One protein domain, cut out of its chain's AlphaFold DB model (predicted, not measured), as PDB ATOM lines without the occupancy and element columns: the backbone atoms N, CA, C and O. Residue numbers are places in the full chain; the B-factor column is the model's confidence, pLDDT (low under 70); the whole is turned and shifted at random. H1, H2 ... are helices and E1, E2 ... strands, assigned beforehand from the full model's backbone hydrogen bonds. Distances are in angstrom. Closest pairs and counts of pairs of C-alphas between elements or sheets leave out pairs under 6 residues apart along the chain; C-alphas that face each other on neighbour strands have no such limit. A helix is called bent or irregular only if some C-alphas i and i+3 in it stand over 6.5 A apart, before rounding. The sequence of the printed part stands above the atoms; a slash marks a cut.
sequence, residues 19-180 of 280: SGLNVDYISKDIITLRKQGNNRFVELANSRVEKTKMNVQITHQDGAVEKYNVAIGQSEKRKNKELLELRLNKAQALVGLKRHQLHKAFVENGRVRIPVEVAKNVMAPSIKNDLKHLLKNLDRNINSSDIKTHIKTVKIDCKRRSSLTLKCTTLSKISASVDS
ATOM      1  N   SER A  19     146.953  69.526  47.679       52.69
ATOM      2  CA  SER A  19     147.810  68.549  48.354       52.69
ATOM      3  C   SER A  19     147.492  68.431  49.848       52.69
ATOM      4  O   SER A  19     147.994  67.528  50.519       52.69
ATOM      5  N   GLY A  20     146.656  69.327  50.383       56.75
ATOM      6  CA  GLY A  20     146.177  69.244  51.755       56.75
ATOM      7  C   GLY A  20     145.068  70.241  52.072       56.75
ATOM      8  O   GLY A  20     145.002  71.338  51.515       56.75
ATOM      9  N   LEU A  21     144.210  69.856  53.014       59.31
ATOM     10  CA  LEU A  21     143.155  70.701  53.567       59.31
ATOM     11  C   LEU A  21     143.376  70.847  55.071       59.31
ATOM     12  O   LEU A  21     143.313  69.864  55.806       59.31
ATOM     13  N   ASN A  22     143.583  72.075  55.533       66.69
ATOM     14  CA  ASN A  22     143.673  72.415  56.947       66.69
ATOM     15  C   ASN A  22     142.470  73.265  57.349       66.69
ATOM     16  O   ASN A  22     142.121  74.231  56.681       66.69
ATOM     17  N   VAL A  23     141.834  72.930  58.462       62.78
ATOM     18  CA  VAL A  23     140.645  73.622  58.954       62.78
ATOM     19  C   VAL A  23     140.854  74.020  60.401       62.78
ATOM     20  O   VAL A  23     140.945  73.160  61.273       62.78
ATOM     21  N   ASP A  24     140.869  75.320  60.674       71.69
ATOM     22  CA  ASP A  24     140.764  75.853  62.027       71.69
ATOM     23  C   ASP A  24     139.298  76.185  62.321       71.69
ATOM     24  O   ASP A  24     138.693  77.076  61.724       71.69
ATOM     25  N   TYR A  25     138.712  75.469  63.272       76.88
ATOM     26  CA  TYR A  25     137.323  75.613  63.680       76.88
ATOM     27  C   TYR A  25     137.235  76.167  65.103       76.88
ATOM     28  O   TYR A  25     137.830  75.636  66.048       76.88
ATOM     29  N   ILE A  26     136.452  77.233  65.270       81.31
ATOM     30  CA  ILE A  26     136.164  77.849  66.564       81.31
ATOM     31  C   ILE A  26     134.653  77.838  66.785       81.31
ATOM     32  O   ILE A  26     133.903  78.432  66.006       81.31
ATOM     33  N   SER A  27     134.202  77.224  67.880       83.94
ATOM     34  CA  SER A  27     132.799  77.272  68.306       83.94
ATOM     35  C   SER A  27     132.645  77.880  69.685       83.94
ATOM     36  O   SER A  27     133.416  77.602  70.604       83.94
ATOM     37  N   LYS A  28     131.620  78.716  69.829       86.12
ATOM     38  CA  LYS A  28     131.107  79.164  71.115       86.12
ATOM     39  C   LYS A  28     129.653  78.741  71.233       86.12
ATOM     40  O   LYS A  28     128.795  79.291  70.543       86.12
ATOM     41  N   ASP A  29     129.392  77.842  72.166       86.94
ATOM     42  CA  ASP A  29     128.084  77.240  72.356       86.94
ATOM     43  C   ASP A  29     127.509  77.673  73.702       86.94
ATOM     44  O   ASP A  29     128.183  77.644  74.732       86.94
ATOM     45  N   ILE A  30     126.253  78.097  73.694       87.12
ATOM     46  CA  ILE A  30     125.479  78.423  74.884       87.12
ATOM     47  C   ILE A  30     124.429  77.332  75.037       87.12
ATOM     48  O   ILE A  30     123.510  77.212  74.226       87.12
ATOM     49  N   ILE A  31     124.582  76.543  76.093       90.44
ATOM     50  CA  ILE A  31     123.793  75.350  76.370       90.44
ATOM     51  C   ILE A  31     122.944  75.606  77.611       90.44
ATOM     52  O   ILE A  31     123.458  76.002  78.660       90.44
ATOM     53  N   THR A  32     121.642  75.352  77.509       90.44
ATOM     54  CA  THR A  32     120.742  75.384  78.667       90.44
ATOM     55  C   THR A  32     120.451  73.960  79.118       90.44
ATOM     56  O   THR A  32     119.915  73.154  78.359       90.44
ATOM     57  N   LEU A  33     120.790  73.654  80.370       92.50
ATOM     58  CA  LEU A  33     120.483  72.378  81.006       92.50
ATOM     59  C   LEU A  33     119.288  72.544  81.942       92.50
ATOM     60  O   LEU A  33     119.243  73.487  82.740       92.50
ATOM     61  N   ARG A  34     118.351  71.599  81.888       93.56
ATOM     62  CA  ARG A  34     117.170  71.552  82.758       93.56
ATOM     63  C   ARG A  34     117.284  70.389  83.739       93.56
ATOM     64  O   ARG A  34     117.764  69.317  83.373       93.56
ATOM     65  N   LYS A  35     116.847  70.600  84.981       93.06
ATOM     66  CA  LYS A  35     116.801  69.564  86.020       93.06
ATOM     67  C   LYS A  35     115.814  68.455  85.621       93.06
ATOM     68  O   LYS A  35     114.693  68.757  85.230       93.06
ATOM     69  N   GLN A  36     116.246  67.199  85.715       90.50
ATOM     70  CA  GLN A  36     115.504  65.986  85.319       90.50
ATOM     71  C   GLN A  36     115.419  64.948  86.460       90.50
ATOM     72  O   GLN A  36     115.116  63.785  86.231       90.50
ATOM     73  N   GLY A  37     115.765  65.336  87.690       85.00
ATOM     74  CA  GLY A  37     115.795  64.454  88.860       85.00
ATOM     75  C   GLY A  37     116.700  65.009  89.960       85.00
ATOM     76  O   GLY A  37     117.140  66.163  89.881       85.00
ATOM     77  N   ASN A  38     117.005  64.195  90.974       85.38
ATOM     78  CA  ASN A  38     117.877  64.589  92.085       85.38
ATOM     79  C   ASN A  38     119.261  65.004  91.579       85.38
ATOM     80  O   ASN A  38     120.082  64.182  91.184       85.38
ATOM     81  N   ASN A  39     119.480  66.321  91.558       85.69
ATOM     82  CA  ASN A  39     120.702  66.989  91.120       85.69
ATOM     83  C   ASN A  39     121.220  66.602  89.720       85.69
ATOM     84  O   ASN A  39     122.376  66.875  89.400       85.69
ATOM     85  N   ARG A  40     120.366  66.028  88.864       93.44
ATOM     86  CA  ARG A  40     120.672  65.686  87.469       93.44
ATOM     87  C   ARG A  40     120.131  66.762  86.534       93.44
ATOM     88  O   ARG A  40     118.942  67.069  86.575       93.44
ATOM     89  N   PHE A  41     120.985  67.293  85.668       93.81
ATOM     90  CA  PHE A  41     120.682  68.333  84.690       93.81
ATOM     91  C   PHE A  41     121.075  67.855  83.294       93.81
ATOM     92  O   PHE A  41     122.179  67.356  83.100       93.81
ATOM     93  N   VAL A  42     120.183  68.013  82.320       93.81
ATOM     94  CA  VAL A  42     120.398  67.538  80.946       93.81
ATOM     95  C   VAL A  42     120.061  68.648  79.959       93.81
ATOM     96  O   VAL A  42     119.099  69.393  80.156       93.81
ATOM     97  N   GLU A  43     120.865  68.767  78.906       92.00
ATOM     98  CA  GLU A  43     120.620  69.664  77.781       92.00
ATOM     99  C   GLU A  43     119.301  69.323  77.090       92.00
ATOM    100  O   GLU A  43     119.010  68.161  76.795       92.00
ATOM    101  N   LEU A  44     118.507  70.354  76.806       83.56
ATOM    102  CA  LEU A  44     117.334  70.202  75.954       83.56
ATOM    103  C   LEU A  44     117.795  70.085  74.499       83.56
ATOM    104  O   LEU A  44     118.563  70.921  74.016       83.56
ATOM    105  N   ALA A  45     117.314  69.062  73.794       77.81
ATOM    106  CA  ALA A  45     117.628  68.872  72.383       77.81
ATOM    107  C   ALA A  45     117.306  70.138  71.573       77.81
ATOM    108  O   ALA A  45     116.306  70.805  71.825       77.81
ATOM    109  N   ASN A  46     118.172  70.470  70.613       68.62
ATOM    110  CA  ASN A  46     118.030  71.624  69.717       68.62
ATOM    111  C   ASN A  46     117.959  73.006  70.402       68.62
ATOM    112  O   ASN A  46     117.654  73.990  69.738       68.62
ATOM    113  N   SER A  47     118.270  73.116  71.700       69.75
ATOM    114  CA  SER A  47     118.231  74.395  72.436       69.75
ATOM    115  C   SER A  47     119.557  75.166  72.439       69.75
ATOM    116  O   SER A  47     119.641  76.282  72.954       69.75
ATOM    117  N   ARG A  48     120.612  74.558  71.892       76.88
ATOM    118  CA  ARG A  48     121.967  75.102  71.888       76.88
ATOM    119  C   ARG A  48     122.076  76.276  70.920       76.88
ATOM    120  O   ARG A  48     121.864  76.116  69.720       76.88
ATOM    121  N   VAL A  49     122.469  77.438  71.435       75.19
ATOM    122  CA  VAL A  49     122.797  78.602  70.605       75.19
ATOM    123  C   VAL A  49     124.284  78.566  70.306       75.19
ATOM    124  O   VAL A  49     125.100  78.624  71.222       75.19
ATOM    125  N   GLU A  50     124.645  78.499  69.032       74.19
ATOM    126  CA  GLU A  50     126.031  78.291  68.623       74.19
ATOM    127  C   GLU A  50     126.514  79.391  67.697       74.19
ATOM    128  O   GLU A  50     125.888  79.690  66.681       74.19
ATOM    129  N   LYS A  51     127.683  79.936  68.014       72.81
ATOM    130  CA  LYS A  51     128.403  80.873  67.161       72.81
ATOM    131  C   LYS A  51     129.682  80.201  66.699       72.81
ATOM    132  O   LYS A  51     130.573  79.941  67.504       72.81
ATOM    133  N   THR A  52     129.749  79.906  65.410       67.94
ATOM    134  CA  THR A  52     130.816  79.109  64.804       67.94
ATOM    135  C   THR A  52     131.512  79.894  63.713       67.94
ATOM    136  O   THR A  52     130.855  80.536  62.896       67.94
ATOM    137  N   LYS A  53     132.840  79.830  63.708       65.19
ATOM    138  CA  LYS A  53     133.689  80.354  62.642       65.19
ATOM    139  C   LYS A  53     134.636  79.251  62.208       65.19
ATOM    140  O   LYS A  53     135.184  78.549  63.059       65.19
ATOM    141  N   MET A  54     134.808  79.109  60.906       59.72
ATOM    142  CA  MET A  54     135.712  78.130  60.335       59.72
ATOM    143  C   MET A  54     136.624  78.826  59.346       59.72
ATOM    144  O   MET A  54     136.149  79.511  58.448       59.72
ATOM    145  N   ASN A  55     137.920  78.635  59.521       56.91
ATOM    146  CA  ASN A  55     138.927  79.100  58.593       56.91
ATOM    147  C   ASN A  55     139.455  77.871  57.868       56.91
ATOM    148  O   ASN A  55     139.949  76.938  58.500       56.91
ATOM    149  N   VAL A  56     139.300  77.858  56.555       51.84
ATOM    150  CA  VAL A  56     139.753  76.774  55.695       51.84
ATOM    151  C   VAL A  56     141.006  77.244  54.986       51.84
ATOM    152  O   VAL A  56     141.002  78.295  54.354       51.84
ATOM    153  N   GLN A  57     142.074  76.477  55.111       54.44
ATOM    154  CA  GLN A  57     143.308  76.658  54.381       54.44
ATOM    155  C   GLN A  57     143.486  75.480  53.428       54.44
ATOM    156  O   GLN A  57     143.470  74.325  53.851       54.44
ATOM    157  N   ILE A  58     143.677  75.782  52.153       53.66
ATOM    158  CA  ILE A  58     143.948  74.792  51.116       53.66
ATOM    159  C   ILE A  58     145.404  74.977  50.716       53.66
ATOM    160  O   ILE A  58     145.821  76.095  50.420       53.66
ATOM    161  N   THR A  59     146.175  73.898  50.753       53.22
ATOM    162  CA  THR A  59     147.532  73.871  50.211       53.22
ATOM    163  C   THR A  59     147.490  73.138  48.882       53.22
ATOM    164  O   THR A  59     146.896  72.065  48.782       53.22
ATOM    165  N   HIS A  60     148.113  73.710  47.863       53.31
ATOM    166  CA  HIS A  60     148.186  73.151  46.521       53.31
ATOM    167  C   HIS A  60     149.494  72.378  46.305       53.31
ATOM    168  O   HIS A  60     150.425  72.444  47.110       53.31
ATOM    169  N   GLN A  61     149.565  71.574  45.243       56.12
ATOM    170  CA  GLN A  61     150.757  70.780  44.911       56.12
ATOM    171  C   GLN A  61     151.994  71.633  44.606       56.12
ATOM    172  O   GLN A  61     153.108  71.190  44.867       56.12
ATOM    173  N   ASP A  62     151.808  72.851  44.105       56.22
ATOM    174  CA  ASP A  62     152.870  73.838  43.879       56.22
ATOM    175  C   ASP A  62     153.299  74.573  45.168       56.22
ATOM    176  O   ASP A  62     154.168  75.441  45.132       56.22
ATOM    177  N   GLY A  63     152.699  74.230  46.314       60.28
ATOM    178  CA  GLY A  63     152.949  74.865  47.606       60.28
ATOM    179  C   GLY A  63     152.179  76.169  47.826       60.28
ATOM    180  O   GLY A  63     152.295  76.751  48.907       60.28
ATOM    181  N   ALA A  64     151.371  76.623  46.860       51.44
ATOM    182  CA  ALA A  64     150.507  77.781  47.049       51.44
ATOM    183  C   ALA A  64     149.460  77.511  48.142       51.44
ATOM    184  O   ALA A  64     149.005  76.380  48.335       51.44
ATOM    185  N   VAL A  65     149.080  78.559  48.878       56.19
ATOM    186  CA  VAL A  65     148.162  78.461  50.018       56.19
ATOM    187  C   VAL A  65     147.016  79.449  49.865       56.19
ATOM    188  O   VAL A  65     147.226  80.661  49.876       56.19
ATOM    189  N   GLU A  66     145.793  78.934  49.838       46.03
ATOM    190  CA  GLU A  66     144.574  79.736  49.882       46.03
ATOM    191  C   GLU A  66     143.936  79.683  51.270       46.03
ATOM    192  O   GLU A  66     143.980  78.659  51.952       46.03
ATOM    193  N   LYS A  67     143.328  80.794  51.703       47.25
ATOM    194  CA  LYS A  67     142.665  80.908  53.009       47.25
ATOM    195  C   LYS A  67     141.274  81.506  52.859       47.25
ATOM    196  O   LYS A  67     141.112  82.590  52.306       47.25
ATOM    197  N   TYR A  68     140.289  80.834  53.440       46.56
ATOM    198  CA  TYR A  68     138.882  81.199  53.374       46.56
ATOM    199  C   TYR A  68     138.278  81.274  54.769       46.56
ATOM    200  O   TYR A  68     138.430  80.356  55.573       46.56
ATOM    201  N   ASN A  69     137.535  82.345  55.040       46.47
ATOM    202  CA  ASN A  69     136.700  82.444  56.231       46.47
ATOM    203  C   ASN A  69     135.283  81.996  55.868       46.47
ATOM    204  O   ASN A  69     134.621  82.623  55.044       46.47
ATOM    205  N   VAL A  70     134.811  80.925  56.498       50.03
ATOM    206  CA  VAL A  70     133.510  80.310  56.238       50.03
ATOM    207  C   VAL A  70     132.588  80.552  57.429       50.03
ATOM    208  O   VAL A  70     132.866  80.159  58.570       50.03
ATOM    209  N   ALA A  71     131.459  81.203  57.155       51.44
ATOM    210  CA  ALA A  71     130.354  81.288  58.096       51.44
ATOM    211  C   ALA A  71     129.576  79.965  58.075       51.44
ATOM    212  O   ALA A  71     129.166  79.497  57.018       51.44
ATOM    213  N   ILE A  72     129.369  79.360  59.246       56.00
ATOM    214  CA  ILE A  72     128.603  78.113  59.365       56.00
ATOM    215  C   ILE A  72     127.209  78.448  59.890       56.00
ATOM    216  O   ILE A  72     127.053  78.792  61.067       56.00
ATOM    217  N   GLY A  73     126.213  78.329  59.010       52.53
ATOM    218  CA  GLY A  73     124.795  78.465  59.334       52.53
ATOM    219  C   GLY A  73     124.277  77.332  60.223       52.53
ATOM    220  O   GLY A  73     124.944  76.325  60.438       52.53
ATOM    221  N   GLN A  74     123.072  77.484  60.775       58.47
ATOM    222  CA  GLN A  74     122.463  76.454  61.627       58.47
ATOM    223  C   GLN A  74     122.072  75.194  60.836       58.47
ATOM    224  O   GLN A  74     122.143  74.093  61.382       58.47
ATOM    225  N   SER A  75     121.692  75.353  59.565       57.66
ATOM    226  CA  SER A  75     121.382  74.275  58.616       57.66
ATOM    227  C   SER A  75     122.572  73.360  58.336       57.66
ATOM    228  O   SER A  75     122.375  72.169  58.101       57.66
ATOM    229  N   GLU A  76     123.791  73.894  58.459       55.09
ATOM    230  CA  GLU A  76     125.026  73.216  58.023       55.09
ATOM    231  C   GLU A  76     125.558  72.292  59.113       55.09
ATOM    232  O   GLU A  76     126.535  71.562  58.943       55.09
ATOM    233  N   LYS A  77     124.894  72.331  60.266       64.19
ATOM    234  CA  LYS A  77     125.247  71.592  61.456       64.19
ATOM    235  C   LYS A  77     124.388  70.356  61.567       64.19
ATOM    236  O   LYS A  77     123.218  70.313  61.189       64.19
ATOM    237  N   ARG A  78     124.962  69.353  62.218       70.94
ATOM    238  CA  ARG A  78     124.251  68.125  62.532       70.94
ATOM    239  C   ARG A  78     123.009  68.437  63.374       70.94
ATOM    240  O   ARG A  78     123.106  69.063  64.430       70.94
ATOM    241  N   LYS A  79     121.851  67.939  62.931       69.62
ATOM    242  CA  LYS A  79     120.572  68.075  63.653       69.62
ATOM    243  C   LYS A  79     120.571  67.309  64.979       69.62
ATOM    244  O   LYS A  79     120.141  67.826  66.000       69.62
ATOM    245  N   ASN A  80     121.102  66.089  64.975       75.50
ATOM    246  CA  ASN A  80     121.095  65.207  66.142       75.50
ATOM    247  C   ASN A  80     122.393  65.344  66.935       75.50
ATOM    248  O   ASN A  80     123.327  64.579  66.705       75.50
ATOM    249  N   LYS A  81     122.456  66.320  67.845       78.69
ATOM    250  CA  LYS A  81     123.638  66.569  68.684       78.69
ATOM    251  C   LYS A  81     123.673  65.683  69.918       78.69
ATOM    252  O   LYS A  81     122.643  65.266  70.448       78.69
ATOM    253  N   GLU A  82     124.885  65.417  70.389       86.81
ATOM    254  CA  GLU A  82     125.076  64.767  71.679       86.81
ATOM    255  C   GLU A  82     124.790  65.777  72.794       86.81
ATOM    256  O   GLU A  82     125.318  66.892  72.796       86.81
ATOM    257  N   LEU A  83     123.903  65.387  73.708       91.38
ATOM    258  CA  LEU A  83     123.376  66.259  74.754       91.38
ATOM    259  C   LEU A  83     124.292  66.237  75.973       91.38
ATOM    260  O   LEU A  83     124.630  65.156  76.456       91.38
ATOM    261  N   LEU A  84     124.646  67.410  76.492       92.06
ATOM    262  CA  LEU A  84     125.422  67.537  77.723       92.06
ATOM    263  C   LEU A  84     124.584  67.116  78.946       92.06
ATOM    264  O   LEU A  84     123.412  67.474  79.079       92.06
ATOM    265  N   GLU A  85     125.198  66.371  79.859       94.25
ATOM    266  CA  GLU A  85     124.651  65.956  81.149       94.25
ATOM    267  C   GLU A  85     125.579  66.419  82.283       94.25
ATOM    268  O   GLU A  85     126.802  66.282  82.216       94.25
ATOM    269  N   LEU A  86     124.970  66.954  83.345       93.31
ATOM    270  CA  LEU A  86     125.617  67.290  84.609       93.31
ATOM    271  C   LEU A  86     124.899  66.607  85.771       93.31
ATOM    272  O   LEU A  86     123.676  66.688  85.888       93.31
ATOM    273  N   ARG A  87     125.657  66.005  86.684       92.19
ATOM    274  CA  ARG A  87     125.162  65.543  87.988       92.19
ATOM    275  C   ARG A  87     125.897  66.284  89.089       92.19
ATOM    276  O   ARG A  87     127.122  66.288  89.102       92.19
ATOM    277  N   LEU A  88     125.162  66.924  89.988       89.25
ATOM    278  CA  LEU A  88     125.735  67.703  91.082       89.25
ATOM    279  C   LEU A  88     125.654  66.941  92.409       89.25
ATOM    280  O   LEU A  88     124.650  66.309  92.726       89.25
ATOM    281  N   ASN A  89     126.699  67.070  93.214       81.94
ATOM    282  CA  ASN A  89     126.733  66.728  94.630       81.94
ATOM    283  C   ASN A  89     127.311  67.931  95.410       81.94
ATOM    284  O   ASN A  89     127.831  68.862  94.797       81.94
ATOM    285  N   LYS A  90     127.215  67.942  96.747       75.00
ATOM    286  CA  LYS A  90     127.554  69.084  97.619       75.00
ATOM    287  C   LYS A  90     128.901  69.752  97.288       75.00
ATOM    288  O   LYS A  90     128.959  70.974  97.283       75.00
ATOM    289  N   ALA A  91     129.939  68.974  96.967       77.31
ATOM    290  CA  ALA A  91     131.284  69.482  96.660       77.31
ATOM    291  C   ALA A  91     131.812  69.102  95.260       77.31
ATOM    292  O   ALA A  91     132.908  69.502  94.875       77.31
ATOM    293  N   GLN A  92     131.071  68.301  94.492       85.25
ATOM    294  CA  GLN A  92     131.566  67.692  93.253       85.25
ATOM    295  C   GLN A  92     130.504  67.726  92.162       85.25
ATOM    296  O   GLN A  92     129.306  67.689  92.434       85.25
ATOM    297  N   ALA A  93     130.950  67.752  90.914       89.50
ATOM    298  CA  ALA A  93     130.098  67.570  89.755       89.50
ATOM    299  C   ALA A  93     130.622  66.416  88.898       89.50
ATOM    300  O   ALA A  93     131.819  66.149  88.848       89.50
ATOM    301  N   LEU A  94     129.715  65.745  88.204       91.81
ATOM    302  CA  LEU A  94     130.035  64.835  87.118       91.81
ATOM    303  C   LEU A  94     129.500  65.438  85.824       91.81
ATOM    304  O   LEU A  94     128.332  65.820  85.774       91.81
ATOM    305  N   VAL A  95     130.342  65.530  84.801       92.94
ATOM    306  CA  VAL A  95     130.010  66.101  83.493       92.94
ATOM    307  C   VAL A  95     130.306  65.108  82.381       92.94
ATOM    308  O   VAL A  95     131.337  64.445  82.391       92.94
ATOM    309  N   GLY A  96     129.425  65.013  81.399       92.88
ATOM    310  CA  GLY A  96     129.659  64.199  80.214       92.88
ATOM    311  C   GLY A  96     128.558  64.392  79.190       92.88
ATOM    312  O   GLY A  96     127.643  65.187  79.386       92.88
ATOM    313  N   LEU A  97     128.635  63.664  78.086       90.88
ATOM    314  CA  LEU A  97     127.537  63.587  77.126       90.88
ATOM    315  C   LEU A  97     126.600  62.444  77.547       90.88
ATOM    316  O   LEU A  97     127.064  61.423  78.037       90.88
ATOM    317  N   LYS A  98     125.285  62.580  77.344       85.06
ATOM    318  CA  LYS A  98     124.234  61.673  77.869       85.06
ATOM    319  C   LYS A  98     124.463  60.170  77.603       85.06
ATOM    320  O   LYS A  98     123.936  59.340  78.336       85.06
ATOM    321  N   ARG A  99     125.187  59.815  76.537       82.19
ATOM    322  CA  ARG A  99     125.485  58.426  76.123       82.19
ATOM    323  C   ARG A  99     126.945  58.018  76.354       82.19
ATOM    324  O   ARG A  99     127.359  56.969  75.882       82.19
ATOM    325  N   HIS A 100     127.714  58.857  77.036       85.62
ATOM    326  CA  HIS A 100     129.146  58.695  77.256       85.62
ATOM    327  C   HIS A 100     129.463  58.703  78.750       85.62
ATOM    328  O   HIS A 100     128.619  59.025  79.589       85.62
ATOM    329  N   GLN A 101     130.701  58.340  79.080       87.19
ATOM    330  CA  GLN A 101     131.187  58.351  80.451       87.19
ATOM    331  C   GLN A 101     131.129  59.767  81.047       87.19
ATOM    332  O   GLN A 101     131.400  60.764  80.374       87.19
ATOM    333  N   LEU A 102     130.764  59.853  82.330       90.12
ATOM    334  CA  LEU A 102     130.822  61.103  83.080       90.12
ATOM    335  C   LEU A 102     132.190  61.252  83.754       90.12
ATOM    336  O   LEU A 102     132.739  60.297  84.299       90.12
ATOM    337  N   HIS A 103     132.696  62.476  83.784       91.19
ATOM    338  CA  HIS A 103     133.991  62.836  84.338       91.19
ATOM    339  C   HIS A 103     133.837  63.787  85.521       91.19
ATOM    340  O   HIS A 103     132.910  64.598  85.563       91.19
ATOM    341  N   LYS A 104     134.762  63.710  86.481       89.44
ATOM    342  CA  LYS A 104     134.761  64.581  87.660       89.44
ATOM    343  C   LYS A 104     135.036  66.040  87.278       89.44
ATOM    344  O   LYS A 104     135.917  66.335  86.474       89.44
ATOM    345  N   ALA A 105     134.292  66.938  87.903       89.62
ATOM    346  CA  ALA A 105     134.422  68.384  87.843       89.62
ATOM    347  C   ALA A 105     134.186  68.979  89.238       89.62
ATOM    348  O   ALA A 105     133.679  68.309  90.145       89.62
ATOM    349  N   PHE A 106     134.549  70.245  89.411       86.69
ATOM    350  CA  PHE A 106     134.514  70.911  90.709       86.69
ATOM    351  C   PHE A 106     133.354  71.893  90.782       86.69
ATOM    352  O   PHE A 106     133.007  72.541  89.792       86.69
ATOM    353  N   VAL A 107     132.757  72.010  91.967       84.12
ATOM    354  CA  VAL A 107     131.773  73.050  92.262       84.12
ATOM    355  C   VAL A 107     132.441  74.070  93.169       84.12
ATOM    356  O   VAL A 107     132.834  73.743  94.281       84.12
ATOM    357  N   GLU A 108     132.559  75.304  92.698       81.81
ATOM    358  CA  GLU A 108     133.187  76.401  93.433       81.81
ATOM    359  C   GLU A 108     132.286  77.632  93.329       81.81
ATOM    360  O   GLU A 108     131.930  78.060  92.226       81.81
ATOM    361  N   ASN A 109     131.859  78.182  94.469       77.94
ATOM    362  CA  ASN A 109     130.986  79.363  94.532       77.94
ATOM    363  C   ASN A 109     129.714  79.237  93.661       77.94
ATOM    364  O   ASN A 109     129.331  80.156  92.936       77.94
ATOM    365  N   GLY A 110     129.084  78.054  93.665       74.31
ATOM    366  CA  GLY A 110     127.873  77.770  92.881       74.31
ATOM    367  C   GLY A 110     128.087  77.665  91.362       74.31
ATOM    368  O   GLY A 110     127.110  77.553  90.614       74.31
ATOM    369  N   ARG A 111     129.342  77.688  90.897       84.12
ATOM    370  CA  ARG A 111     129.734  77.460  89.501       84.12
ATOM    371  C   ARG A 111     130.365  76.086  89.360       84.12
ATOM    372  O   ARG A 111     131.157  75.674  90.202       84.12
ATOM    373  N   VAL A 112     130.034  75.389  88.280       87.44
ATOM    374  CA  VAL A 112     130.707  74.137  87.935       87.44
ATOM    375  C   VAL A 112     131.884  74.479  87.035       87.44
ATOM    376  O   VAL A 112     131.691  74.900  85.891       87.44
ATOM    377  N   ARG A 113     133.095  74.308  87.564       85.94
ATOM    378  CA  ARG A 113     134.348  74.483  86.831       85.94
ATOM    379  C   ARG A 113     134.826  73.127  86.337       85.94
ATOM    380  O   ARG A 113     135.044  72.201  87.119       85.94
ATOM    381  N   ILE A 114     134.990  73.023  85.025       89.25
ATOM    382  CA  ILE A 114     135.443  71.801  84.369       89.25
ATOM    383  C   ILE A 114     136.878  72.046  83.896       89.25
ATOM    384  O   ILE A 114     137.092  72.963  83.097       89.25
ATOM    385  N   PRO A 115     137.866  71.270  84.382       90.75
ATOM    386  CA  PRO A 115     139.245  71.384  83.918       90.75
ATOM    387  C   PRO A 115     139.336  71.248  82.396       90.75
ATOM    388  O   PRO A 115     138.585  70.479  81.798       90.75
ATOM    389  N   VAL A 116     140.272  71.960  81.767       88.62
ATOM    390  CA  VAL A 116     140.400  72.005  80.296       88.62
ATOM    391  C   VAL A 116     140.561  70.610  79.688       88.62
ATOM    392  O   VAL A 116     139.893  70.298  78.706       88.62
ATOM    393  N   GLU A 117     141.378  69.746  80.290       89.75
ATOM    394  CA  GLU A 117     141.582  68.376  79.794       89.75
ATOM    395  C   GLU A 117     140.323  67.510  79.931       89.75
ATOM    396  O   GLU A 117     139.958  66.775  79.015       89.75
ATOM    397  N   VAL A 118     139.572  67.672  81.026       90.44
ATOM    398  CA  VAL A 118     138.273  67.007  81.193       90.44
ATOM    399  C   VAL A 118     137.273  67.514  80.153       90.44
ATOM    400  O   VAL A 118     136.582  66.719  79.520       90.44
ATOM    401  N   ALA A 119     137.218  68.827  79.926       90.94
ATOM    402  CA  ALA A 119     136.344  69.438  78.932       90.94
ATOM    403  C   ALA A 119     136.662  68.961  77.505       90.94
ATOM    404  O   ALA A 119     135.736  68.691  76.735       90.94
ATOM    405  N   LYS A 120     137.951  68.818  77.161       90.25
ATOM    406  CA  LYS A 120     138.395  68.242  75.884       90.25
ATOM    407  C   LYS A 120     137.860  66.824  75.718       90.25
ATOM    408  O   LYS A 120     137.230  66.549  74.702       90.25
ATOM    409  N   ASN A 121     138.043  65.966  76.721       89.69
ATOM    410  CA  ASN A 121     137.594  64.572  76.671       89.69
ATOM    411  C   ASN A 121     136.071  64.457  76.546       89.69
ATOM    412  O   ASN A 121     135.580  63.729  75.687       89.69
ATOM    413  N   VAL A 122     135.326  65.238  77.337       90.62
ATOM    414  CA  VAL A 122     133.856  65.266  77.308       90.62
ATOM    415  C   VAL A 122     133.325  65.669  75.935       90.62
ATOM    416  O   VAL A 122     132.392  65.052  75.432       90.62
ATOM    417  N   MET A 123     133.892  66.714  75.324       89.06
ATOM    418  CA  MET A 123     133.358  67.279  74.081       89.06
ATOM    419  C   MET A 123     133.945  66.646  72.818       89.06
ATOM    420  O   MET A 123     133.391  66.854  71.737       89.06
ATOM    421  N   ALA A 124     135.037  65.882  72.923       87.69
ATOM    422  CA  ALA A 124     135.732  65.309  71.774       87.69
ATOM    423  C   ALA A 124     134.823  64.494  70.835       87.69
ATOM    424  O   ALA A 124     134.906  64.732  69.627       87.69
ATOM    425  N   PRO A 125     133.938  63.596  71.319       86.81
ATOM    426  CA  PRO A 125     133.041  62.843  70.440       86.81
ATOM    427  C   PRO A 125     132.108  63.754  69.629       86.81
ATOM    428  O   PRO A 125     132.032  63.627  68.404       86.81
ATOM    429  N   SER A 126     131.471  64.734  70.280       85.81
ATOM    430  CA  SER A 126     130.564  65.670  69.605       85.81
ATOM    431  C   SER A 126     131.311  66.512  68.578       85.81
ATOM    432  O   SER A 126     130.870  66.613  67.438       85.81
ATOM    433  N   ILE A 127     132.466  67.066  68.960       86.38
ATOM    434  CA  ILE A 127     133.300  67.913  68.104       86.38
ATOM    435  C   ILE A 127     133.759  67.161  66.851       86.38
ATOM    436  O   ILE A 127     133.613  67.676  65.744       86.38
ATOM    437  N   LYS A 128     134.296  65.945  67.008       85.50
ATOM    438  CA  LYS A 128     134.781  65.134  65.880       85.50
ATOM    439  C   LYS A 128     133.648  64.807  64.907       85.50
ATOM    440  O   LYS A 128     133.830  64.901  63.696       85.50
ATOM    441  N   ASN A 129     132.470  64.466  65.428       84.00
ATOM    442  CA  ASN A 129     131.296  64.171  64.607       84.00
ATOM    443  C   ASN A 129     130.768  65.403  63.867       84.00
ATOM    444  O   ASN A 129     130.416  65.302  62.691       84.00
ATOM    445  N   ASP A 130     130.722  66.554  64.533       78.81
ATOM    446  CA  ASP A 130     130.259  67.797  63.919       78.81
ATOM    447  C   ASP A 130     131.244  68.259  62.831       78.81
ATOM    448  O   ASP A 130     130.817  68.606  61.731       78.81
ATOM    449  N   LEU A 131     132.557  68.157  63.072       75.69
ATOM    450  CA  LEU A 131     133.584  68.481  62.080       75.69
ATOM    451  C   LEU A 131     133.552  67.536  60.876       75.69
ATOM    452  O   LEU A 131     133.612  67.989  59.739       75.69
ATOM    453  N   LYS A 132     133.383  66.232  61.107       75.81
ATOM    454  CA  LYS A 132     133.190  65.250  60.034       75.81
ATOM    455  C   LYS A 132     131.962  65.576  59.186       75.81
ATOM    456  O   LYS A 132     132.019  65.445  57.969       75.81
ATOM    457  N   HIS A 133     130.852  65.973  59.808       76.00
ATOM    458  CA  HIS A 133     129.650  66.359  59.072       76.00
ATOM    459  C   HIS A 133     129.895  67.602  58.212       76.00
ATOM    460  O   HIS A 133     129.545  67.599  57.036       76.00
ATOM    461  N   LEU A 134     130.552  68.620  58.774       66.88
ATOM    462  CA  LEU A 134     130.910  69.838  58.050       66.88
ATOM    463  C   LEU A 134     131.841  69.544  56.869       66.88
ATOM    464  O   LEU A 134     131.559  69.981  55.762       66.88
ATOM    465  N   LEU A 135     132.896  68.752  57.076       62.62
ATOM    466  CA  LEU A 135     133.835  68.374  56.018       62.62
ATOM    467  C   LEU A 135     133.161  67.547  54.913       62.62
ATOM    468  O   LEU A 135     133.382  67.820  53.740       62.62
ATOM    469  N   LYS A 136     132.260  66.619  55.260       59.50
ATOM    470  CA  LYS A 136     131.467  65.871  54.267       59.50
ATOM    471  C   LYS A 136     130.504  66.734  53.454       59.50
ATOM    472  O   LYS A 136     130.142  66.357  52.343       59.50
ATOM    473  N   ASN A 137     130.056  67.855  54.016       56.00
ATOM    474  CA  ASN A 137     129.242  68.819  53.283       56.00
ATOM    475  C   ASN A 137     130.091  69.655  52.308       56.00
ATOM    476  O   ASN A 137     129.534  70.171  51.344       56.00
ATOM    477  N   LEU A 138     131.407  69.778  52.540       52.47
ATOM    478  CA  LEU A 138     132.347  70.420  51.613       52.47
ATOM    479  C   LEU A 138     132.762  69.463  50.487       52.47
ATOM    480  O   LEU A 138     132.759  69.857  49.326       52.47
ATOM    481  N   ASP A 139     133.063  68.205  50.820       50.81
ATOM    482  CA  ASP A 139     133.323  67.137  49.851       50.81
ATOM    483  C   ASP A 139     132.816  65.791  50.391       50.81
ATOM    484  O   ASP A 139     133.256  65.284  51.428       50.81
ATOM    485  N   ARG A 140     131.872  65.193  49.657       52.28
ATOM    486  CA  ARG A 140     131.227  63.925  50.030       52.28
ATOM    487  C   ARG A 140     132.192  62.739  50.007       52.28
ATOM    488  O   ARG A 140     131.901  61.737  50.664       52.28
ATOM    489  N   ASN A 141     133.311  62.856  49.295       52.16
ATOM    490  CA  ASN A 141     134.318  61.809  49.157       52.16
ATOM    491  C   ASN A 141     135.303  61.763  50.336       52.16
ATOM    492  O   ASN A 141     136.046  60.790  50.459       52.16
ATOM    493  N   ILE A 142     135.289  62.756  51.237       56.84
ATOM    494  CA  ILE A 142     136.136  62.744  52.435       56.84
ATOM    495  C   ILE A 142     135.689  61.615  53.374       56.84
ATOM    496  O   ILE A 142     134.601  61.642  53.975       56.84
ATOM    497  N   ASN A 143     136.567  60.628  53.559       64.25
ATOM    498  CA  ASN A 143     136.369  59.578  54.545       64.25
ATOM    499  C   ASN A 143     136.804  60.027  55.940       64.25
ATOM    500  O   ASN A 143     137.721  60.815  56.142       64.25
ATOM    501  N   SER A 144     136.128  59.479  56.948       62.59
ATOM    502  CA  SER A 144     136.366  59.815  58.360       62.59
ATOM    503  C   SER A 144     137.779  59.481  58.840       62.59
ATOM    504  O   SER A 144     138.255  60.117  59.773       62.59
ATOM    505  N   SER A 145     138.385  58.444  58.256       67.00
ATOM    506  CA  SER A 145     139.738  57.965  58.553       67.00
ATOM    507  C   SER A 145     140.815  58.963  58.147       67.00
ATOM    508  O   SER A 145     141.889  58.973  58.738       67.00
ATOM    509  N   ASP A 146     140.502  59.818  57.176       65.62
ATOM    510  CA  ASP A 146     141.475  60.683  56.517       65.62
ATOM    511  C   ASP A 146     141.555  62.051  57.220       65.62
ATOM    512  O   ASP A 146     142.432  62.861  56.938       65.62
ATOM    513  N   ILE A 147     140.654  62.297  58.183       71.12
ATOM    514  CA  ILE A 147     140.565  63.533  58.961       71.12
ATOM    515  C   ILE A 147     141.350  63.375  60.268       71.12
ATOM    516  O   ILE A 147     140.858  62.827  61.263       71.12
ATOM    517  N   LYS A 148     142.547  63.954  60.327       81.31
ATOM    518  CA  LYS A 148     143.311  64.095  61.570       81.31
ATOM    519  C   LYS A 148     142.795  65.309  62.336       81.31
ATOM    520  O   LYS A 148     143.017  66.448  61.948       81.31
ATOM    521  N   THR A 149     142.086  65.079  63.442       83.12
ATOM    522  CA  THR A 149     141.537  66.158  64.286       83.12
ATOM    523  C   THR A 149     142.391  66.380  65.530       83.12
ATOM    524  O   THR A 149     142.564  65.466  66.336       83.12
ATOM    525  N   HIS A 150     142.832  67.615  65.746       86.50
ATOM    526  CA  HIS A 150     143.547  68.054  66.937       86.50
ATOM    527  C   HIS A 150     142.734  69.108  67.711       86.50
ATOM    528  O   HIS A 150     142.509  70.236  67.263       86.50
ATOM    529  N   ILE A 151     142.269  68.740  68.907       86.31
ATOM    530  CA  ILE A 151     141.460  69.611  69.768       86.31
ATOM    531  C   ILE A 151     142.396  70.466  70.633       86.31
ATOM    532  O   ILE A 151     142.796  70.058  71.724       86.31
ATOM    533  N   LYS A 152     142.727  71.672  70.154       86.50
ATOM    534  CA  LYS A 152     143.654  72.603  70.825       86.50
ATOM    535  C   LYS A 152     143.158  72.989  72.222       86.50
ATOM    536  O   LYS A 152     143.890  72.914  73.208       86.50
ATOM    537  N   THR A 153     141.903  73.423  72.345       90.44
ATOM    538  CA  THR A 153     141.347  73.862  73.636       90.44
ATOM    539  C   THR A 153     139.839  73.687  73.679       90.44
ATOM    540  O   THR A 153     139.148  74.055  72.732       90.44
ATOM    541  N   VAL A 154     139.328  73.216  74.816       91.12
ATOM    542  CA  VAL A 154     137.905  73.279  75.158       91.12
ATOM    543  C   VAL A 154     137.784  73.864  76.558       91.12
ATOM    544  O   VAL A 154     138.447  73.411  77.488       91.12
ATOM    545  N   LYS A 155     136.952  74.892  76.715       91.75
ATOM    546  CA  LYS A 155     136.588  75.456  78.019       91.75
ATOM    547  C   LYS A 155     135.093  75.296  78.212       91.75
ATOM    548  O   LYS A 155     134.343  75.666  77.313       91.75
ATOM    549  N   ILE A 156     134.673  74.792  79.368       91.56
ATOM    550  CA  ILE A 156     133.261  74.717  79.753       91.56
ATOM    551  C   ILE A 156     133.108  75.400  81.110       91.56
ATOM    552  O   ILE A 156     133.792  75.047  82.070       91.56
ATOM    553  N   ASP A 157     132.210  76.375  81.178       89.50
ATOM    554  CA  ASP A 157     131.811  77.042  82.419       89.50
ATOM    555  C   ASP A 157     130.294  76.958  82.553       89.50
ATOM    556  O   ASP A 157     129.569  77.387  81.650       89.50
ATOM    557  N   CYS A 158     129.812  76.408  83.666       91.38
ATOM    558  CA  CYS A 158     128.386  76.281  83.930       91.38
ATOM    559  C   CYS A 158     127.993  77.045  85.186       91.38
ATOM    560  O   CYS A 158     128.512  76.813  86.280       91.38
ATOM    561  N   LYS A 159     127.003  77.924  85.036       90.81
ATOM    562  CA  LYS A 159     126.480  78.753  86.120       90.81
ATOM    563  C   LYS A 159     125.023  78.423  86.378       90.81
ATOM    564  O   LYS A 159     124.237  78.238  85.441       90.81
ATOM    565  N   ARG A 160     124.653  78.368  87.657       86.25
ATOM    566  CA  ARG A 160     123.255  78.237  88.068       86.25
ATOM    567  C   ARG A 160     122.492  79.492  87.653       86.25
ATOM    568  O   ARG A 160     122.912  80.600  87.967       86.25
ATOM    569  N   ARG A 161     121.396  79.306  86.915       83.62
ATOM    570  CA  ARG A 161     120.452  80.380  86.563       83.62
ATOM    571  C   ARG A 161     119.244  80.358  87.496       83.62
ATOM    572  O   ARG A 161     118.753  81.408  87.881       83.62
ATOM    573  N   SER A 162     118.791  79.165  87.870       85.62
ATOM    574  CA  SER A 162     117.762  78.942  88.887       85.62
ATOM    575  C   SER A 162     117.962  77.575  89.542       85.62
ATOM    576  O   SER A 162     118.843  76.809  89.145       85.62
ATOM    577  N   SER A 163     117.124  77.218  90.517       84.81
ATOM    578  CA  SER A 163     117.111  75.873  91.116       84.81
ATOM    579  C   SER A 163     116.872  74.749  90.090       84.81
ATOM    580  O   SER A 163     117.292  73.611  90.313       84.81
ATOM    581  N   LEU A 164     116.238  75.066  88.954       89.56
ATOM    582  CA  LEU A 164     115.856  74.115  87.906       89.56
ATOM    583  C   LEU A 164     116.722  74.198  86.642       89.56
ATOM    584  O   LEU A 164     116.590  73.337  85.771       89.56
ATOM    585  N   THR A 165     117.585  75.212  86.509       90.00
ATOM    586  CA  THR A 165     118.319  75.461  85.257       90.00
ATOM    587  C   THR A 165     119.780  75.857  85.465       90.00
ATOM    588  O   THR A 165     120.123  76.671  86.330       90.00
ATOM    589  N   LEU A 166     120.645  75.305  84.611       90.00
ATOM    590  CA  LEU A 166     122.053  75.684  84.477       90.00
ATOM    591  C   LEU A 166     122.295  76.218  83.068       90.00
ATOM    592  O   LEU A 166     121.790  75.666  82.090       90.00
ATOM    593  N   LYS A 167     123.097  77.274  82.962       91.38
ATOM    594  CA  LYS A 167     123.595  77.782  81.686       91.38
ATOM    595  C   LYS A 167     125.072  77.439  81.579       91.38
ATOM    596  O   LYS A 167     125.872  77.941  82.366       91.38
ATOM    597  N   CYS A 168     125.417  76.608  80.607       90.75
ATOM    598  CA  CYS A 168     126.788  76.266  80.272       90.75
ATOM    599  C   CYS A 168     127.236  77.052  79.043       90.75
ATOM    600  O   CYS A 168     126.482  77.202  78.083       90.75
ATOM    601  N   THR A 169     128.458  77.569  79.076       90.56
ATOM    602  CA  THR A 169     129.121  78.129  77.899       90.56
ATOM    603  C   THR A 169     130.318  77.261  77.571       90.56
ATOM    604  O   THR A 169     131.192  77.086  78.419       90.56
ATOM    605  N   THR A 170     130.357  76.762  76.341       90.44
ATOM    606  CA  THR A 170     131.484  76.003  75.809       90.44
ATOM    607  C   THR A 170     132.218  76.854  74.784       90.44
ATOM    608  O   THR A 170     131.589  77.474  73.930       90.44
ATOM    609  N   LEU A 171     133.544  76.906  74.868       91.12
ATOM    610  CA  LEU A 171     134.401  77.498  73.846       91.12
ATOM    611  C   LEU A 171     135.389  76.439  73.371       91.12
ATOM    612  O   LEU A 171     136.232  75.999  74.155       91.12
ATOM    613  N   SER A 172     135.307  76.086  72.096       87.25
ATOM    614  CA  SER A 172     136.151  75.075  71.466       87.25
ATOM    615  C   SER A 172     137.015  75.718  70.387       87.25
ATOM    616  O   SER A 172     136.522  76.498  69.575       87.25
ATOM    617  N   LYS A 173     138.305  75.383  70.378       88.38
ATOM    618  CA  LYS A 173     139.253  75.685  69.301       88.38
ATOM    619  C   LYS A 173     139.853  74.372  68.825       88.38
ATOM    620  O   LYS A 173     140.454  73.649  69.624       88.38
ATOM    621  N   ILE A 174     139.678  74.070  67.550       84.94
ATOM    622  CA  ILE A 174     140.061  72.806  66.926       84.94
ATOM    623  C   ILE A 174     140.814  73.113  65.641       84.94
ATOM    624  O   ILE A 174     140.455  74.049  64.935       84.94
ATOM    625  N   SER A 175     141.827  72.314  65.343       83.62
ATOM    626  CA  SER A 175     142.417  72.227  64.013       83.62
ATOM    627  C   SER A 175     142.200  70.822  63.475       83.62
ATOM    628  O   SER A 175     142.388  69.856  64.213       83.62
ATOM    629  N   ALA A 176     141.840  70.683  62.211       73.38
ATOM    630  CA  ALA A 176     141.902  69.409  61.516       73.38
ATOM    631  C   ALA A 176     142.726  69.529  60.248       73.38
ATOM    632  O   ALA A 176     142.724  70.579  59.613       73.38
ATOM    633  N   SER A 177     143.399  68.446  59.894       72.56
ATOM    634  CA  SER A 177     144.061  68.282  58.612       72.56
ATOM    635  C   SER A 177     143.496  67.058  57.902       72.56
ATOM    636  O   SER A 177     143.133  66.066  58.543       72.56
ATOM    637  N   VAL A 178     143.397  67.137  56.583       64.00
ATOM    638  CA  VAL A 178     143.067  66.008  55.713       64.00
ATOM    639  C   VAL A 178     144.261  65.791  54.793       64.00
ATOM    640  O   VAL A 178     144.599  66.685  54.014       64.00
ATOM    641  N   ASP A 179     144.912  64.631  54.920       56.31
ATOM    642  CA  ASP A 179     146.021  64.233  54.043       56.31
ATOM    643  C   ASP A 179     145.437  63.682  52.736       56.31
ATOM    644  O   ASP A 179     144.772  62.644  52.728       56.31
ATOM    645  N   SER A 180     145.670  64.368  51.617       50.53
ATOM    646  CA  SER A 180     145.150  63.949  50.315       50.53
ATOM    647  C   SER A 180     146.112  62.979  49.627       50.53
ATOM    648  O   SER A 180     146.951  63.369  48.816       50.53
TER     649      SER A 180
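What this domain is: This is residues 19 to 180 of the 280 residues of an uncharacterized protein of Bacteriovorax sp. DB6_IX (UniProt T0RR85). A closed barrel of eight antiparallel strands forms one end of a long, narrow domain, and from it the long strands E1, E9 and E10 run on as a curved wall, widened by E3 and E4. Helix H1 begins inside the barrel and runs along the hollow of this wall, which curls round it. The printed part has 162 residues, with ten named strands and one named helix in the order E1 to E8, H1, E9, E10, and is mostly strand. Round the ring run E1, E2, E5, E6, E7, E8, E9, E10 and back to E1. The whole is compact, with a radius of gyration of the C-alphas of 17.3 A, and its outline is a rod spanning 59 by 28 by 24 A.

How they stand to each other: E1, residues 19 to 37, bends by 63 degrees at residue 34 and forms a hairpin with E2, residues 40 to 43, with N 34 and O 42 at 2.9 A. On the same side of E1, beside its residues 19 to 30, lies E3, residues 49 to 60, with N 24 and O 55 at 2.9 A. E3 and E4, residues 65 to 71, form a hairpin outside the ring, with N 56 and O 68 at 2.8 A. E5, residues 84 to 88, is the antiparallel neighbour of E2, with N 41 and O 86 at 2.8 A. E5, E6, residues 92 to 97, E7, residues 103 to 108, and E8, residues 111 to 114, form a meander, each strand the antiparallel neighbour of the one before; N 85 and O 96 are 2.8 A apart, N 93 and O 105 2.9 A, and N 108 and O 111 2.9 A. H1, residues 116 to 138, is inside the barrel and touches E9, residues 147 to 162, closest at the C-alphas of Lys 120 and Val 154, 5.1 A. H1 runs along E9 at 22 degrees on the local plane. In H1, 17 of 19 O i to N i+4 pairs are within hydrogen-bond range. E9 pairs with E8, N 112 and O 158 at 2.9 A, and forms a hairpin with E10, residues 165 to 179, N 155 and O 171 at 2.9 A. E10 and E1 close the ring, with N 27 and O 172 at 3.0 A.

Where its parts are: E1 begins at C-alpha 19, (147.810, 68.549, 48.354), and is 51.8 A long. E3 measures 35.4 A, E9 40.7 A and E10 43.2 A. H1, 29.8 A, starts at C-alpha 116, (140.400, 72.005, 80.296); it has a kink of 53 degrees near residue 123 and is irregular, with C-alphas 122 and 125 7.3 A apart. E10 ends at C-alpha 179, (146.021, 64.233, 54.043).

The domain as a whole: The two C-alphas farthest apart, those of Asn 38 and Asp 62, are 60.3 A apart. The printed part has no cut, and its one long link, residues 72 to 83, joins E4 to E5. Mean pLDDT of the printed part is 77.2; 50 residues are under 70, among them 52 to 77 and 134 to 146.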